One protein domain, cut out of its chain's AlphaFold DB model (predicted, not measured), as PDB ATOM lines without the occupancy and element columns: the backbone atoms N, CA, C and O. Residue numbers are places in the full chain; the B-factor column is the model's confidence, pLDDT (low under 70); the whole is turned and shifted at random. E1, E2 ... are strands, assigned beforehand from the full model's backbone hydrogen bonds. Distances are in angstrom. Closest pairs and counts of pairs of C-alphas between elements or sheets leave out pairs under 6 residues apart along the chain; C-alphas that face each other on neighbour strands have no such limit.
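This is residues 38 to 164 of the 635 residues of an uncharacterized protein of Ruminococcus sp. CAG:382 (UniProt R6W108). Three antiparallel sheets are stacked face to face in a row, and each is made of strands that follow one another in sequence: E1 to E3, then E4 to E6 in the middle, then the largest sheet, of E7 to E11. The first two sheets are nearly parallel slabs; the third is strongly twisted and set obliquely to the middle one, its strands crossing those of E4 to E6. The 127 printed residues hold eleven named strands, E1 to E11 in chain order, and no named helix: the class is all strand. The sheet orders are E1 - E2 - E3, E4 - E5 - E6 and E9 - E8 - E7 - E11 - E10. The whole is compact, with a radius of gyration of the C-alphas of 15.4 A and spans of 45 by 35 by 23 A.

Find C-alpha 38 at (293.806, 245.439, 196.391), where E1, residues 38 to 41, begins. Then come E2, residues 47 to 53, 19.4 A long, and E3, residues 59 to 65, 19.5 A. Look next for E4 at residues 77 to 81, E5 at 85 to 90 and E6 at 93 to 99, which is 18.2 A long. E7 is residues 109 to 115; E8, 121 to 128, runs 22.6 A. E9, 135 to 142, starts at C-alpha 135 (319.983, 251.606, 178.389) and runs 23.0 A. E10 is residues 145 to 147, and E11, 155 to 157, ends at C-alpha 157 (300.620, 262.002, 175.070).

E1, E2 and E3 form a meander, each strand the antiparallel neighbour of the one before; look at N 39 and O 49, 2.9 A apart, and N 50 and O 62, 2.8 A. Its sheet and that of E4, E5 and E6 are face to face, their best planes 6 degrees apart; the closest C-alphas of E3 and E4 are those of Tyr 61 and Thr 77, 6.6 A. E4, E5 and E6 are a second meander, with N 79 to O 87 at 2.9 A and N 86 to O 98 at 2.8 A. This sheet also faces the third, that of E7 to E11, their best planes 42 degrees apart; the closest C-alphas of E6, residues 93 to 99, and E8, residues 121 to 128, are those of Asn 93 and Arg 126, 5.9 A, and the closest C-alphas of E6 and E7 are those of Ile 94 and Ala 109, 6.2 A. E7, E8 and E9 make a third meander: find N 113 and O 123 at 2.8 A, and N 124 and O 139 at 2.9 A. The pairing of E7 is staggered, with E11 over residues 109 to 111, where N 110 and O 156 are 3.0 A apart, and with E8 over residues 111 to 115. E10 and E11 are a hairpin, with N 147 and O 155 at 2.8 A.

The C-alphas of Ser 56 and Lys 118, the two farthest apart, are 47.9 A from each other. The printed part has no cut, and the link from E3 to E4, 11 residues, is long. Mean pLDDT of the printed part is 84.7; look for values under 70 at residues 45, 56, 116 to 119, 130 to 132 and 150 to 152.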
ATOM      1  N   ALA A  38     293.992 244.008 196.627       76.88
ATOM      2  CA  ALA A  38     293.806 245.439 196.391       76.88
ATOM      3  C   ALA A  38     294.595 246.231 197.454       76.88
ATOM      4  O   ALA A  38     294.208 246.249 198.619       76.88
ATOM      5  N   GLU A  39     295.723 246.845 197.079       74.06
ATOM      6  CA  GLU A  39     296.614 247.537 198.031       74.06
ATOM      7  C   GLU A  39     296.185 248.991 198.310       74.06
ATOM      8  O   GLU A  39     296.436 249.494 199.405       74.06
ATOM      9  N   LYS A  40     295.569 249.697 197.346       80.69
ATOM     10  CA  LYS A  40     295.288 251.143 197.474       80.69
ATOM     11  C   LYS A  40     294.163 251.634 196.558       80.69
ATOM     12  O   LYS A  40     294.175 251.328 195.371       80.69
ATOM     13  N   GLN A  41     293.253 252.464 197.074       81.75
ATOM     14  CA  GLN A  41     292.270 253.206 196.269       81.75
ATOM     15  C   GLN A  41     292.885 254.489 195.674       81.75
ATOM     16  O   GLN A  41     293.645 255.186 196.353       81.75
ATOM     17  N   ILE A  42     292.547 254.828 194.425       79.31
ATOM     18  CA  ILE A  42     292.992 256.056 193.745       79.31
ATOM     19  C   ILE A  42     291.873 257.108 193.781       79.31
ATOM     20  O   ILE A  42     290.956 257.099 192.960       79.31
ATOM     21  N   GLY A  43     291.950 258.034 194.739       70.06
ATOM     22  CA  GLY A  43     290.955 259.100 194.912       70.06
ATOM     23  C   GLY A  43     289.538 258.574 195.186       70.06
ATOM     24  O   GLY A  43     289.345 257.436 195.607       70.06
ATOM     25  N   GLU A  44     288.523 259.390 194.911       71.56
ATOM     26  CA  GLU A  44     287.103 259.051 195.137       71.56
ATOM     27  C   GLU A  44     286.495 258.160 194.027       71.56
ATOM     28  O   GLU A  44     285.306 257.858 194.038       71.56
ATOM     29  N   SER A  45     287.309 257.707 193.067       66.62
ATOM     30  CA  SER A  45     286.871 257.053 191.820       66.62
ATOM     31  C   SER A  45     286.286 255.638 191.941       66.62
ATOM     32  O   SER A  45     285.690 255.128 190.986       66.62
ATOM     33  N   GLY A  46     286.536 254.956 193.062       78.12
ATOM     34  CA  GLY A  46     286.308 253.513 193.192       78.12
ATOM     35  C   GLY A  46     287.266 252.633 192.370       78.12
ATOM     36  O   GLY A  46     286.975 251.449 192.185       78.12
ATOM     37  N   ILE A  47     288.382 253.182 191.869       87.44
ATOM     38  CA  ILE A  47     289.481 252.417 191.259       87.44
ATOM     39  C   ILE A  47     290.486 252.009 192.337       87.44
ATOM     40  O   ILE A  47     290.923 252.836 193.143       87.44
ATOM     41  N   PHE A  48     290.897 250.746 192.306       86.44
ATOM     42  CA  PHE A  48     291.886 250.161 193.203       86.44
ATOM     43  C   PHE A  48     293.102 249.655 192.425       86.44
ATOM     44  O   PHE A  48     292.971 249.065 191.354       86.44
ATOM     45  N   ILE A  49     294.290 249.842 192.997       88.00
ATOM     46  CA  ILE A  49     295.520 249.187 192.556       88.00
ATOM     47  C   ILE A  49     295.486 247.752 193.081       88.00
ATOM     48  O   ILE A  49     295.649 247.513 194.280       88.00
ATOM     49  N   ALA A  50     295.261 246.809 192.175       87.88
ATOM     50  CA  ALA A  50     295.353 245.385 192.434       87.88
ATOM     51  C   ALA A  50     296.806 244.922 192.251       87.88
ATOM     52  O   ALA A  50     297.490 245.344 191.318       87.88
ATOM     53  N   VAL A  51     297.287 244.052 193.141       87.62
ATOM     54  CA  VAL A  51     298.686 243.603 193.173       87.62
ATOM     55  C   VAL A  51     298.753 242.088 193.279       87.62
ATOM     56  O   VAL A  51     298.239 241.497 194.232       87.62
ATOM     57  N   LYS A  52     299.442 241.466 192.322       87.31
ATOM     58  CA  LYS A  52     299.748 240.036 192.306       87.31
ATOM     59  C   LYS A  52     301.245 239.845 192.541       87.31
ATOM     60  O   LYS A  52     302.079 240.386 191.817       87.31
ATOM     61  N   LYS A  53     301.602 239.085 193.577       83.75
ATOM     62  CA  LYS A  53     302.998 238.712 193.855       83.75
ATOM     63  C   LYS A  53     303.356 237.504 192.994       83.75
ATOM     64  O   LYS A  53     302.682 236.483 193.084       83.75
ATOM     65  N   LEU A  54     304.398 237.624 192.176       80.44
ATOM     66  CA  LEU A  54     304.940 236.514 191.380       80.44
ATOM     67  C   LEU A  54     306.089 235.812 192.115       80.44
ATOM     68  O   LEU A  54     306.273 234.606 191.978       80.44
ATOM     69  N   SER A  55     306.838 236.556 192.930       76.88
ATOM     70  CA  SER A  55     307.888 236.031 193.804       76.88
ATOM     71  C   SER A  55     308.026 236.896 195.067       76.88
ATOM     72  O   SER A  55     307.232 237.812 195.299       76.88
ATOM     73  N   SER A  56     309.032 236.626 195.903       69.06
ATOM     74  CA  SER A  56     309.352 237.458 197.073       69.06
ATOM     75  C   SER A  56     309.828 238.872 196.714       69.06
ATOM     76  O   SER A  56     309.705 239.770 197.546       69.06
ATOM     77  N   SER A  57     310.344 239.080 195.497       71.12
ATOM     78  CA  SER A  57     310.860 240.365 195.003       71.12
ATOM     79  C   SER A  57     310.070 240.948 193.827       71.12
ATOM     80  O   SER A  57     310.149 242.153 193.597       71.12
ATOM     81  N   GLN A  58     309.295 240.138 193.098       79.56
ATOM     82  CA  GLN A  58     308.552 240.570 191.913       79.56
ATOM     83  C   GLN A  58     307.049 240.696 192.197       79.56
ATOM     84  O   GLN A  58     306.364 239.721 192.525       79.56
ATOM     85  N   LYS A  59     306.534 241.915 192.019       86.44
ATOM     86  CA  LYS A  59     305.107 242.251 191.994       86.44
ATOM     87  C   LYS A  59     304.719 242.655 190.576       86.44
ATOM     88  O   LYS A  59     305.487 243.355 189.928       86.44
ATOM     89  N   VAL A  60     303.516 242.282 190.153       88.62
ATOM     90  CA  VAL A  60     302.839 242.892 189.004       88.62
ATOM     91  C   VAL A  60     301.523 243.512 189.452       88.62
ATOM     92  O   VAL A  60     300.888 243.067 190.414       88.62
ATOM     93  N   TYR A  61     301.134 244.564 188.753       90.19
ATOM     94  CA  TYR A  61     300.050 245.457 189.111       90.19
ATOM     95  C   TYR A  61     298.969 245.446 188.029       90.19
ATOM     96  O   TYR A  61     299.257 245.221 186.855       90.19
ATOM     97  N   ALA A  62     297.735 245.709 188.442       89.19
ATOM     98  CA  ALA A  62     296.574 245.924 187.586       89.19
ATOM     99  C   ALA A  62     295.637 246.956 188.236       89.19
ATOM    100  O   ALA A  62     295.780 247.285 189.417       89.19
ATOM    101  N   LEU A  63     294.655 247.452 187.487       90.50
ATOM    102  CA  LEU A  63     293.583 248.289 188.020       90.50
ATOM    103  C   LEU A  63     292.284 247.485 188.141       90.50
ATOM    104  O   LEU A  63     291.865 246.815 187.198       90.50
ATOM    105  N   GLU A  64     291.622 247.588 189.291       88.12
ATOM    106  CA  GLU A  64     290.294 247.030 189.555       88.12
ATOM    107  C   GLU A  64     289.270 248.161 189.721       88.12
ATOM    108  O   GLU A  64     289.549 249.163 190.380       88.12
ATOM    109  N   LYS A  65     288.061 247.994 189.178       87.19
ATOM    110  CA  LYS A  65     286.910 248.861 189.444       87.19
ATOM    111  C   LYS A  65     285.670 248.006 189.709       87.19
ATOM    112  O   LYS A  65     285.274 247.201 188.869       87.19
ATOM    113  N   GLY A  66     285.051 248.179 190.878       81.88
ATOM    114  CA  GLY A  66     283.797 247.503 191.239       81.88
ATOM    115  C   GLY A  66     283.852 245.969 191.173       81.88
ATOM    116  O   GLY A  66     282.960 245.356 190.589       81.88
ATOM    117  N   GLY A  67     284.905 245.343 191.709       78.31
ATOM    118  CA  GLY A  67     285.060 243.882 191.719       78.31
ATOM    119  C   GLY A  67     285.762 243.298 190.488       78.31
ATOM    120  O   GLY A  67     286.162 242.135 190.525       78.31
ATOM    121  N   LYS A  68     285.916 244.072 189.402       84.31
ATOM    122  CA  LYS A  68     286.422 243.599 188.103       84.31
ATOM    123  C   LYS A  68     287.727 244.286 187.717       84.31
ATOM    124  O   LYS A  68     287.852 245.504 187.843       84.31
ATOM    125  N   LEU A  69     288.676 243.512 187.198       86.44
ATOM    126  CA  LEU A  69     289.888 244.048 186.582       86.44
ATOM    127  C   LEU A  69     289.517 244.811 185.301       86.44
ATOM    128  O   LEU A  69     288.723 244.328 184.495       86.44
ATOM    129  N   ILE A  70     290.077 246.010 185.140       88.44
ATOM    130  CA  ILE A  70     289.931 246.858 183.943       88.44
ATOM    131  C   ILE A  70     291.228 246.939 183.121       88.44
ATOM    132  O   ILE A  70     291.230 247.531 182.038       88.44
ATOM    133  N   THR A  71     292.307 246.336 183.631       88.69
ATOM    134  CA  THR A  71     293.589 246.073 182.961       88.69
ATOM    135  C   THR A  71     294.126 244.712 183.415       88.69
ATOM    136  O   THR A  71     293.756 244.240 184.491       88.69
ATOM    137  N   ASP A  72     295.044 244.120 182.655       86.81
ATOM    138  CA  ASP A  72     295.703 242.867 183.039       86.81
ATOM    139  C   ASP A  72     296.869 243.074 184.026       86.81
ATOM    140  O   ASP A  72     297.353 244.189 184.237       86.81
ATOM    141  N   PHE A  73     297.318 241.975 184.644       84.81
ATOM    142  CA  PHE A  73     298.463 241.922 185.565       84.81
ATOM    143  C   PHE A  73     299.803 241.892 184.819       84.81
ATOM    144  O   PHE A  73     300.537 240.905 184.871       84.81
ATOM    145  N   GLU A  74     300.117 242.972 184.106       86.25
ATOM    146  CA  GLU A  74     301.324 243.058 183.271       86.25
ATOM    147  C   GLU A  74     302.215 244.283 183.527       86.25
ATOM    148  O   GLU A  74     303.230 244.443 182.849       86.25
ATOM    149  N   PHE A  75     301.850 245.141 184.483       90.25
ATOM    150  CA  PHE A  75     302.586 246.366 184.799       90.25
ATOM    151  C   PHE A  75     303.489 246.157 186.012       90.25
ATOM    152  O   PHE A  75     303.069 245.572 187.008       90.25
ATOM    153  N   ASP A  76     304.707 246.686 185.961       87.94
ATOM    154  CA  ASP A  76     305.684 246.597 187.052       87.94
ATOM    155  C   ASP A  76     305.544 247.758 188.045       87.94
ATOM    156  O   ASP A  76     306.082 247.716 189.150       87.94
ATOM    157  N   THR A  77     304.866 248.843 187.655       88.25
ATOM    158  CA  THR A  77     304.682 250.046 188.480       88.25
ATOM    159  C   THR A  77     303.402 250.788 188.101       88.25
ATOM    160  O   THR A  77     303.047 250.892 186.926       88.25
ATOM    161  N   VAL A  78     302.738 251.355 189.112       88.62
ATOM    162  CA  VAL A  78     301.589 252.260 188.968       88.62
ATOM    163  C   VAL A  78     301.906 253.559 189.696       88.62
ATOM    164  O   VAL A  78     302.200 253.535 190.893       88.62
ATOM    165  N   SER A  79     301.818 254.690 189.001       87.31
ATOM    166  CA  SER A  79     301.878 256.021 189.612       87.31
ATOM    167  C   SER A  79     300.631 256.839 189.278       87.31
ATOM    168  O   SER A  79     299.802 256.452 188.453       87.31
ATOM    169  N   VAL A  80     300.453 257.954 189.982       85.50
ATOM    170  CA  VAL A  80     299.296 258.843 189.848       85.50
ATOM    171  C   VAL A  80     299.831 260.257 189.687       85.50
ATOM    172  O   VAL A  80     300.571 260.715 190.553       85.50
ATOM    173  N   ILE A  81     299.480 260.926 188.589       83.00
ATOM    174  CA  ILE A  81     299.942 262.283 188.280       83.00
ATOM    175  C   ILE A  81     298.773 263.258 188.424       83.00
ATOM    176  O   ILE A  81     297.725 263.127 187.778       83.00
ATOM    177  N   GLY A  82     298.965 264.235 189.313       73.94
ATOM    178  CA  GLY A  82     297.918 265.152 189.748       73.94
ATOM    179  C   GLY A  82     296.705 264.413 190.327       73.94
ATOM    180  O   GLY A  82     296.829 263.360 190.949       73.94
ATOM    181  N   SER A  83     295.518 264.963 190.082       71.38
ATOM    182  CA  SER A  83     294.230 264.382 190.498       71.38
ATOM    183  C   SER A  83     293.424 263.827 189.317       71.38
ATOM    184  O   SER A  83     292.196 263.815 189.371       71.38
ATOM    185  N   GLN A  84     294.093 263.468 188.214       80.94
ATOM    186  CA  GLN A  84     293.434 263.174 186.932       80.94
ATOM    187  C   GLN A  84     293.933 261.900 186.239       80.94
ATOM    188  O   GLN A  84     293.120 261.222 185.611       80.94
ATOM    189  N   TYR A  85     295.223 261.555 186.359       88.56
ATOM    190  CA  TYR A  85     295.842 260.505 185.542       88.56
ATOM    191  C   TYR A  85     296.490 259.394 186.366       88.56
ATOM    192  O   TYR A  85     297.202 259.643 187.339       88.56
ATOM    193  N   ILE A  86     296.275 258.157 185.928       89.38
ATOM    194  CA  ILE A  86     296.914 256.935 186.415       89.38
ATOM    195  C   ILE A  86     297.888 256.482 185.331       89.38
ATOM    196  O   ILE A  86     297.480 256.269 184.190       89.38
ATOM    197  N   VAL A  87     299.163 256.336 185.678       90.50
ATOM    198  CA  VAL A  87     300.228 255.934 184.754       90.50
ATOM    199  C   VAL A  87     300.642 254.505 185.076       90.50
ATOM    200  O   VAL A  87     301.076 254.208 186.190       90.50
ATOM    201  N   LEU A  88     300.504 253.626 184.090       91.44
ATOM    202  CA  LEU A  88     300.856 252.213 184.160       91.44
ATOM    203  C   LEU A  88     302.150 252.000 183.378       91.44
ATOM    204  O   LEU A  88     302.235 252.337 182.192       91.44
ATOM    205  N   ALA A  89     303.171 251.468 184.046       90.12
ATOM    206  CA  ALA A  89     304.503 251.306 183.481       90.12
ATOM    207  C   ALA A  89     304.968 249.845 183.484       90.12
ATOM    208  O   ALA A  89     304.675 249.084 184.407       90.12
ATOM    209  N   LYS A  90     305.713 249.480 182.440       89.12
ATOM    210  CA  LYS A  90     306.259 248.143 182.187       89.12
ATOM    211  C   LYS A  90     307.693 248.293 181.686       89.12
ATOM    212  O   LYS A  90     307.935 249.059 180.752       89.12
ATOM    213  N   ASN A  91     308.651 247.613 182.312       85.44
ATOM    214  CA  ASN A  91     310.089 247.792 182.072       85.44
ATOM    215  C   ASN A  91     310.531 249.277 182.108       85.44
ATOM    216  O   ASN A  91     311.242 249.739 181.220       85.44
ATOM    217  N   ASP A  92     310.064 250.035 183.107       85.88
ATOM    218  CA  ASP A  92     310.252 251.493 183.309       85.88
ATOM    219  C   ASP A  92     309.685 252.425 182.212       85.88
ATOM    220  O   ASP A  92     309.685 253.652 182.366       85.88
ATOM    221  N   ASN A  93     309.132 251.863 181.136       90.06
ATOM    222  CA  ASN A  93     308.433 252.596 180.085       90.06
ATOM    223  C   ASN A  93     306.958 252.783 180.431       90.06
ATOM    224  O   ASN A  93     306.347 251.922 181.059       90.06
ATOM    225  N   ILE A  94     306.365 253.885 179.976       91.38
ATOM    226  CA  ILE A  94     304.916 254.079 180.060       91.38
ATOM    227  C   ILE A  94     304.262 253.118 179.064       91.38
ATOM    228  O   ILE A  94     304.549 253.173 177.870       91.38
ATOM    229  N   ALA A  95     303.402 252.235 179.561       91.06
ATOM    230  CA  ALA A  95     302.659 251.278 178.749       91.06
ATOM    231  C   ALA A  95     301.223 251.764 178.496       91.06
ATOM    232  O   ALA A  95     300.701 251.627 177.391       91.06
ATOM    233  N   GLU A  96     300.591 252.372 179.503       92.25
ATOM    234  CA  GLU A  96     299.232 252.894 179.387       92.25
ATOM    235  C   GLU A  96     298.978 254.051 180.364       92.25
ATOM    236  O   GLU A  96     299.537 254.093 181.461       92.25
ATOM    237  N   ILE A  97     298.114 254.994 179.975       91.69
ATOM    238  CA  ILE A  97     297.619 256.061 180.852       91.69
ATOM    239  C   ILE A  97     296.096 256.044 180.856       91.69
ATOM    240  O   ILE A  97     295.456 255.986 179.800       91.69
ATOM    241  N   ARG A  98     295.522 256.104 182.061       91.06
ATOM    242  CA  ARG A  98     294.078 256.123 182.293       91.06
ATOM    243  C   ARG A  98     293.628 257.340 183.081       91.06
ATOM    244  O   ARG A  98     294.385 257.879 183.883       91.06
ATOM    245  N   ASP A  99     292.385 257.750 182.864       88.75
ATOM    246  CA  ASP A  99     291.719 258.738 183.706       88.75
ATOM    247  C   ASP A  99     291.267 258.101 185.033       88.75
ATOM    248  O   ASP A  99     291.261 256.878 185.211       88.75
ATOM    249  N   PHE A 100     290.824 258.930 185.978       87.94
ATOM    250  CA  PHE A 100     290.210 258.448 187.220       87.94
ATOM    251  C   PHE A 100     288.809 257.835 187.004       87.94
ATOM    252  O   PHE A 100     288.199 257.371 187.958       87.94
ATOM    253  N   SER A 101     288.277 257.771 185.780       85.62
ATOM    254  CA  SER A 101     287.101 256.943 185.471       85.62
ATOM    255  C   SER A 101     287.485 255.512 185.073       85.62
ATOM    256  O   SER A 101     286.624 254.630 185.111       85.62
ATOM    257  N   GLY A 102     288.759 255.251 184.773       84.31
ATOM    258  CA  GLY A 102     289.284 253.956 184.343       84.31
ATOM    259  C   GLY A 102     289.315 253.785 182.823       84.31
ATOM    260  O   GLY A 102     289.514 252.662 182.354       84.31
ATOM    261  N   ASN A 103     289.135 254.865 182.059       89.19
ATOM    262  CA  ASN A 103     289.228 254.884 180.602       89.19
ATOM    263  C   ASN A 103     290.669 255.156 180.164       89.19
ATOM    264  O   ASN A 103     291.359 255.970 180.777       89.19
ATOM    265  N   LYS A 104     291.115 254.524 179.075       91.44
ATOM    266  CA  LYS A 104     292.394 254.836 178.423       91.44
ATOM    267  C   LYS A 104     292.331 256.227 177.779       91.44
ATOM    268  O   LYS A 104     291.376 256.518 177.068       91.44
ATOM    269  N   VAL A 105     293.332 257.069 178.046       90.44
ATOM    270  CA  VAL A 105     293.340 258.494 177.641       90.44
ATOM    271  C   VAL A 105     294.063 258.727 176.315       90.44
ATOM    272  O   VAL A 105     293.686 259.622 175.568       90.44
ATOM    273  N   CYS A 106     295.085 257.923 176.021       90.19
ATOM    274  CA  CYS A 106     295.968 258.081 174.866       90.19
ATOM    275  C   CYS A 106     296.343 256.725 174.259       90.19
ATOM    276  O   CYS A 106     296.282 255.691 174.932       90.19
ATOM    277  N   ASN A 107     296.794 256.720 173.007       88.94
ATOM    278  CA  ASN A 107     297.361 255.538 172.357       88.94
ATOM    279  C   ASN A 107     298.859 255.394 172.645       88.94
ATOM    280  O   ASN A 107     299.313 254.278 172.904       88.94
ATOM    281  N   THR A 108     299.607 256.500 172.642       90.50
ATOM    282  CA  THR A 108     301.046 256.536 172.942       90.50
ATOM    283  C   THR A 108     301.362 257.563 174.028       90.50
ATOM    284  O   THR A 108     300.699 258.593 174.147       90.50
ATOM    285  N   ALA A 109     302.379 257.283 174.846       91.31
ATOM    286  CA  ALA A 109     302.858 258.207 175.867       91.31
ATOM    287  C   ALA A 109     304.344 257.984 176.161       91.31
ATOM    288  O   ALA A 109     304.788 256.844 176.296       91.31
ATOM    289  N   TYR A 110     305.105 259.069 176.308       92.50
ATOM    290  CA  TYR A 110     306.545 259.018 176.580       92.50
ATOM    291  C   TYR A 110     306.960 260.041 177.636       92.50
ATOM    292  O   TYR A 110     306.330 261.088 177.785       92.50
ATOM    293  N   ARG A 111     308.053 259.757 178.356       91.38
ATOM    294  CA  ARG A 111     308.655 260.722 179.286       91.38
ATOM    295  C   ARG A 111     309.447 261.764 178.508       91.38
ATOM    296  O   ARG A 111     310.345 261.402 177.740       91.38
ATOM    297  N   ILE A 112     309.148 263.033 178.758       91.69
ATOM    298  CA  ILE A 112     309.913 264.168 178.245       91.69
ATOM    299  C   ILE A 112     311.261 264.204 178.977       91.69
ATOM    300  O   ILE A 112     311.313 264.239 180.205       91.69
ATOM    301  N   ALA A 113     312.356 264.174 178.220       90.25
ATOM    302  CA  ALA A 113     313.714 264.351 178.727       90.25
ATOM    303  C   ALA A 113     314.141 265.829 178.693       90.25
ATOM    304  O   ALA A 113     314.778 266.305 179.630       90.25
ATOM    305  N   ALA A 114     313.751 266.558 177.645       86.50
ATOM    306  CA  ALA A 114     313.854 268.014 177.560       86.50
ATOM    307  C   ALA A 114     312.775 268.580 176.625       86.50
ATOM    308  O   ALA A 114     312.320 267.887 175.715       86.50
ATOM    309  N   HIS A 115     312.364 269.828 176.845       75.19
ATOM    310  CA  HIS A 115     311.294 270.496 176.101       75.19
ATOM    311  C   HIS A 115     311.561 271.999 176.024       75.19
ATOM    312  O   HIS A 115     311.692 272.645 177.063       75.19
ATOM    313  N   GLU A 116     311.534 272.557 174.815       68.88
ATOM    314  CA  GLU A 116     311.639 273.999 174.579       68.88
ATOM    315  C   GLU A 116     310.260 274.643 174.417       68.88
ATOM    316  O   GLU A 116     309.486 274.280 173.530       68.88
ATOM    317  N   GLU A 117     309.948 275.642 175.248       61.44
ATOM    318  CA  GLU A 117     308.627 276.298 175.258       61.44
ATOM    319  C   GLU A 117     308.315 277.086 173.980       61.44
ATOM    320  O   GLU A 117     307.150 277.362 173.695       61.44
ATOM    321  N   LYS A 118     309.341 277.434 173.198       60.16
ATOM    322  CA  LYS A 118     309.209 278.206 171.954       60.16
ATOM    323  C   LYS A 118     309.141 277.346 170.689       60.16
ATOM    324  O   LYS A 118     308.766 277.868 169.645       60.16
ATOM    325  N   GLY A 119     309.537 276.074 170.768       63.53
ATOM    326  CA  GLY A 119     309.754 275.223 169.595       63.53
ATOM    327  C   GLY A 119     308.558 274.351 169.206       63.53
ATOM    328  O   GLY A 119     308.181 274.290 168.040       63.53
ATOM    329  N   GLY A 120     307.943 273.677 170.182       77.81
ATOM    330  CA  GLY A 120     306.868 272.705 169.933       77.81
ATOM    331  C   GLY A 120     307.345 271.283 169.596       77.81
ATOM    332  O   GLY A 120     306.520 270.365 169.570       77.81
ATOM    333  N   ALA A 121     308.652 271.075 169.408       88.00
ATOM    334  CA  ALA A 121     309.288 269.767 169.532       88.00
ATOM    335  C   ALA A 121     309.989 269.597 170.887       88.00
ATOM    336  O   ALA A 121     310.330 270.555 171.585       88.00
ATOM    337  N   CYS A 122     310.202 268.343 171.269       90.12
ATOM    338  CA  CYS A 122     310.856 267.955 172.506       90.12
ATOM    339  C   CYS A 122     311.685 266.680 172.307       90.12
ATOM    340  O   CYS A 122     311.539 265.960 171.315       90.12
ATOM    341  N   VAL A 123     312.544 266.384 173.279       93.31
ATOM    342  CA  VAL A 123     313.244 265.102 173.353       93.31
ATOM    343  C   VAL A 123     312.449 264.176 174.260       93.31
ATOM    344  O   VAL A 123     312.292 264.449 175.452       93.31
ATOM    345  N   ILE A 124     311.975 263.062 173.711       94.00
ATOM    346  CA  ILE A 124     311.325 261.983 174.458       94.00
ATOM    347  C   ILE A 124     312.301 260.832 174.703       94.00
ATOM    348  O   ILE A 124     313.304 260.684 174.005       94.00
ATOM    349  N   SER A 125     312.020 260.010 175.716       93.75
ATOM    350  CA  SER A 125     312.907 258.911 176.105       93.75
ATOM    351  C   SER A 125     312.187 257.611 176.457       93.75
ATOM    352  O   SER A 125     311.056 257.626 176.949       93.75
ATOM    353  N   ARG A 126     312.886 256.494 176.227       91.94
ATOM    354  CA  ARG A 126     312.494 255.129 176.605       91.94
ATOM    355  C   ARG A 126     313.674 254.369 177.216       91.94
ATOM    356  O   ARG A 126     314.824 254.754 177.020       91.94
ATOM    357  N   TYR A 127     313.393 253.274 177.910       90.25
ATOM    358  CA  TYR A 127     314.381 252.303 178.380       90.25
ATOM    359  C   TYR A 127     314.312 251.018 177.548       90.25
ATOM    360  O   TYR A 127     313.224 250.543 177.222       90.25
ATOM    361  N   VAL A 128     315.468 250.447 177.214       87.75
ATOM    362  CA  VAL A 128     315.607 249.185 176.471       87.75
ATOM    363  C   VAL A 128     316.636 248.300 177.174       87.75
ATOM    364  O   VAL A 128     317.599 248.805 177.748       87.75
ATOM    365  N   GLY A 129     316.431 246.983 177.131       79.50
ATOM    366  CA  GLY A 129     317.268 245.990 177.811       79.50
ATOM    367  C   GLY A 129     316.623 245.427 179.079       79.50
ATOM    368  O   GLY A 129     315.639 245.960 179.596       79.50
ATOM    369  N   GLU A 130     317.171 244.316 179.562       69.25
ATOM    370  CA  GLU A 130     316.709 243.643 180.780       69.25
ATOM    371  C   GLU A 130     317.338 244.256 182.043       69.25
ATOM    372  O   GLU A 130     318.282 245.041 181.966       69.25
ATOM    373  N   TYR A 131     316.794 243.914 183.216       60.81
ATOM    374  CA  TYR A 131     317.001 244.573 184.519       60.81
ATOM    375  C   TYR A 131     318.407 245.130 184.829       60.81
ATOM    376  O   TYR A 131     318.484 246.214 185.405       60.81
ATOM    377  N   SER A 132     319.491 244.424 184.492       61.09
ATOM    378  CA  SER A 132     320.876 244.829 184.790       61.09
ATOM    379  C   SER A 132     321.576 245.647 183.696       61.09
ATOM    380  O   SER A 132     322.603 246.256 183.979       61.09
ATOM    381  N   GLU A 133     321.047 245.679 182.470       74.19
ATOM    382  CA  GLU A 133     321.665 246.329 181.297       74.19
ATOM    383  C   GLU A 133     320.740 247.377 180.649       74.19
ATOM    384  O   GLU A 133     320.840 247.678 179.459       74.19
ATOM    385  N   LYS A 134     319.818 247.956 181.432       83.69
ATOM    386  CA  LYS A 134     318.876 248.979 180.957       83.69
ATOM    387  C   LYS A 134     319.606 250.208 180.408       83.69
ATOM    388  O   LYS A 134     320.160 251.012 181.160       83.69
ATOM    389  N   LYS A 135     319.526 250.404 179.092       88.94
ATOM    390  CA  LYS A 135     319.983 251.606 178.389       88.94
ATOM    391  C   LYS A 135     318.808 252.557 178.176       88.94
ATOM    392  O   LYS A 135     317.711 252.130 177.824       88.94
ATOM    393  N   LYS A 136     319.043 253.859 178.355       91.44
ATOM    394  CA  LYS A 136     318.095 254.905 177.962       91.44
ATOM    395  C   LYS A 136     318.350 255.309 176.509       91.44
ATOM    396  O   LYS A 136     319.494 255.554 176.132       91.44
ATOM    397  N   GLU A 137     317.290 255.370 175.716       94.31
ATOM    398  CA  GLU A 137     317.310 255.827 174.328       94.31
ATOM    399  C   GLU A 137     316.429 257.063 174.170       94.31
ATOM    400  O   GLU A 137     315.423 257.220 174.871       94.31
ATOM    401  N   PHE A 138     316.804 257.924 173.230       95.50
ATOM    402  CA  PHE A 138     316.165 259.211 172.987       95.50
ATOM    403  C   PHE A 138     315.688 259.332 171.539       95.50
ATOM    404  O   PHE A 138     316.293 258.767 170.627       95.50
ATOM    405  N   ALA A 139     314.616 260.095 171.343       94.56
ATOM    406  CA  ALA A 139     314.071 260.471 170.043       94.56
ATOM    407  C   ALA A 139     313.554 261.915 170.090       94.56
ATOM    408  O   ALA A 139     313.204 262.416 171.162       94.56
ATOM    409  N   VAL A 140     313.478 262.575 168.934       94.00
ATOM    410  CA  VAL A 140     312.777 263.863 168.807       94.00
ATOM    411  C   VAL A 140     311.306 263.588 168.519       94.00
ATOM    412  O   VAL A 140     310.987 262.742 167.684       94.00
ATOM    413  N   ALA A 141     310.405 264.307 169.180       92.88
ATOM    414  CA  ALA A 141     308.972 264.252 168.916       92.88
ATOM    415  C   ALA A 141     308.360 265.650 168.849       92.88
ATOM    416  O   ALA A 141     308.910 266.603 169.397       92.88
ATOM    417  N   LYS A 142     307.217 265.764 168.173       90.25
ATOM    418  CA  LYS A 142     306.469 267.016 167.991       90.25
ATOM    419  C   LYS A 142     304.976 266.804 168.243       90.25
ATOM    420  O   LYS A 142     304.453 265.695 168.087       90.25
ATOM    421  N   GLY A 143     304.284 267.888 168.588       87.06
ATOM    422  CA  GLY A 143     302.854 267.857 168.897       87.06
ATOM    423  C   GLY A 143     302.536 267.024 170.144       87.06
ATOM    424  O   GLY A 143     303.372 266.875 171.031       87.06
ATOM    425  N   GLY A 144     301.322 266.478 170.208       88.25
ATOM    426  CA  GLY A 144     300.821 265.770 171.388       88.25
ATOM    427  C   GLY A 144     300.370 266.700 172.524       88.25
ATOM    428  O   GLY A 144     300.393 267.924 172.403       88.25
ATOM    429  N   THR A 145     299.936 266.110 173.641       89.38
ATOM    430  CA  THR A 145     299.483 266.840 174.842       89.38
ATOM    431  C   THR A 145     300.451 266.617 176.000       89.38
ATOM    432  O   THR A 145     300.646 265.481 176.432       89.38
ATOM    433  N   ARG A 146     301.056 267.692 176.520       88.44
ATOM    434  CA  ARG A 146     301.952 267.643 177.688       88.44
ATOM    435  C   ARG A 146     301.137 267.577 178.981       88.44
ATOM    436  O   ARG A 146     300.347 268.475 179.263       88.44
ATOM    437  N   ILE A 147     301.377 266.548 179.788       87.06
ATOM    438  CA  ILE A 147     300.980 266.489 181.196       87.06
ATOM    439  C   ILE A 147     302.198 266.885 182.027       87.06
ATOM    440  O   ILE A 147     303.243 266.235 181.952       87.06
ATOM    441  N   GLN A 148     302.046 267.936 182.834       83.25
ATOM    442  CA  GLN A 148     303.055 268.313 183.817       83.25
ATOM    443  C   GLN A 148     303.119 267.241 184.912       83.25
ATOM    444  O   GLN A 148     302.105 266.906 185.531       83.25
ATOM    445  N   GLY A 149     304.302 266.663 185.091       73.12
ATOM    446  CA  GLY A 149     304.562 265.578 186.022       73.12
ATOM    447  C   GLY A 149     304.869 266.063 187.436       73.12
ATOM    448  O   GLY A 149     304.887 267.256 187.737       73.12
ATOM    449  N   ASP A 150     305.131 265.097 188.313       69.81
ATOM    450  CA  ASP A 150     305.723 265.324 189.629       69.81
ATOM    451  C   ASP A 150     307.252 265.093 189.572       69.81
ATOM    452  O   ASP A 150     307.890 265.330 188.545       69.81
ATOM    453  N   ALA A 151     307.860 264.584 190.650       64.44
ATOM    454  CA  ALA A 151     309.268 264.170 190.662       64.44
ATOM    455  C   ALA A 151     309.631 263.125 189.576       64.44
ATOM    456  O   ALA A 151     310.810 262.919 189.295       64.44
ATOM    457  N   SER A 152     308.639 262.477 188.954       65.88
ATOM    458  CA  SER A 152     308.803 261.504 187.866       65.88
ATOM    459  C   SER A 152     309.050 262.128 186.480       65.88
ATOM    460  O   SER A 152     309.292 261.387 185.519       65.88
ATOM    461  N   GLY A 153     308.962 263.458 186.363       78.06
ATOM    462  CA  GLY A 153     309.093 264.201 185.108       78.06
ATOM    463  C   GLY A 153     307.828 264.210 184.241       78.06
ATOM    464  O   GLY A 153     306.920 263.394 184.413       78.06
ATOM    465  N   ASP A 154     307.785 265.157 183.304       89.06
ATOM    466  CA  ASP A 154     306.639 265.395 182.423       89.06
ATOM    467  C   ASP A 154     306.413 264.262 181.412       89.06
ATOM    468  O   ASP A 154     307.340 263.571 180.974       89.06
ATOM    469  N   ILE A 155     305.156 264.110 180.997       90.62
ATOM    470  CA  ILE A 155     304.727 263.108 180.021       90.62
ATOM    471  C   ILE A 155     304.140 263.804 178.796       90.62
ATOM    472  O   ILE A 155     303.371 264.756 178.927       90.62
ATOM    473  N   LEU A 156     304.460 263.297 177.608       91.56
ATOM    474  CA  LEU A 156     303.829 263.699 176.356       91.56
ATOM    475  C   LEU A 156     302.917 262.584 175.837       91.56
ATOM    476  O   LEU A 156     303.377 261.456 175.652       91.56
ATOM    477  N   LEU A 157     301.642 262.906 175.608       91.81
ATOM    478  CA  LEU A 157     300.620 262.002 175.070       91.81
ATOM    479  C   LEU A 157     300.438 262.190 173.563       91.81
ATOM    480  O   LEU A 157     300.420 263.331 173.107       91.81
ATOM    481  N   ASP A 158     300.224 261.097 172.829       91.56
ATOM    482  CA  ASP A 158     299.824 261.073 171.411       91.56
ATOM    483  C   ASP A 158     300.641 262.026 170.516       91.56
ATOM    484  O   ASP A 158     300.113 262.787 169.702       91.56
ATOM    485  N   CYS A 159     301.963 261.994 170.700       90.19
ATOM    486  CA  CYS A 159     302.924 262.745 169.897       90.19
ATOM    487  C   CYS A 159     303.394 261.968 168.664       90.19
ATOM    488  O   CYS A 159     303.392 260.735 168.635       90.19
ATOM    489  N   GLU A 160     303.860 262.708 167.660       90.44
ATOM    490  CA  GLU A 160     304.539 262.146 166.495       90.44
ATOM    491  C   GLU A 160     306.044 262.094 166.784       90.44
ATOM    492  O   GLU A 160     306.693 263.137 166.908       90.44
ATOM    493  N   ALA A 161     306.606 260.887 166.891       90.12
ATOM    494  CA  ALA A 161     308.052 260.702 166.921       90.12
ATOM    495  C   ALA A 161     308.626 261.006 165.527       90.12
ATOM    496  O   ALA A 161     308.296 260.342 164.546       90.12
ATOM    497  N   VAL A 162     309.468 262.035 165.446       89.06
ATOM    498  CA  VAL A 162     310.147 262.495 164.223       89.06
ATOM    499  C   VAL A 162     311.305 261.558 163.863       89.06
ATOM    500  O   VAL A 162     311.686 261.446 162.698       89.06
ATOM    501  N   THR A 163     311.869 260.884 164.866       91.06
ATOM    502  CA  THR A 163     312.945 259.904 164.716       91.06
ATOM    503  C   THR A 163     312.602 258.606 165.421       91.06
ATOM    504  O   THR A 163     311.868 258.598 166.410       91.06
ATOM    505  N   ASP A 164     313.249 257.524 164.999       91.06
ATOM    506  CA  ASP A 164     313.369 256.346 165.845       91.06
ATOM    507  C   ASP A 164     314.149 256.669 167.132       91.06
ATOM    508  O   ASP A 164     314.945 257.614 167.211       91.06
TER     509      ASP A 164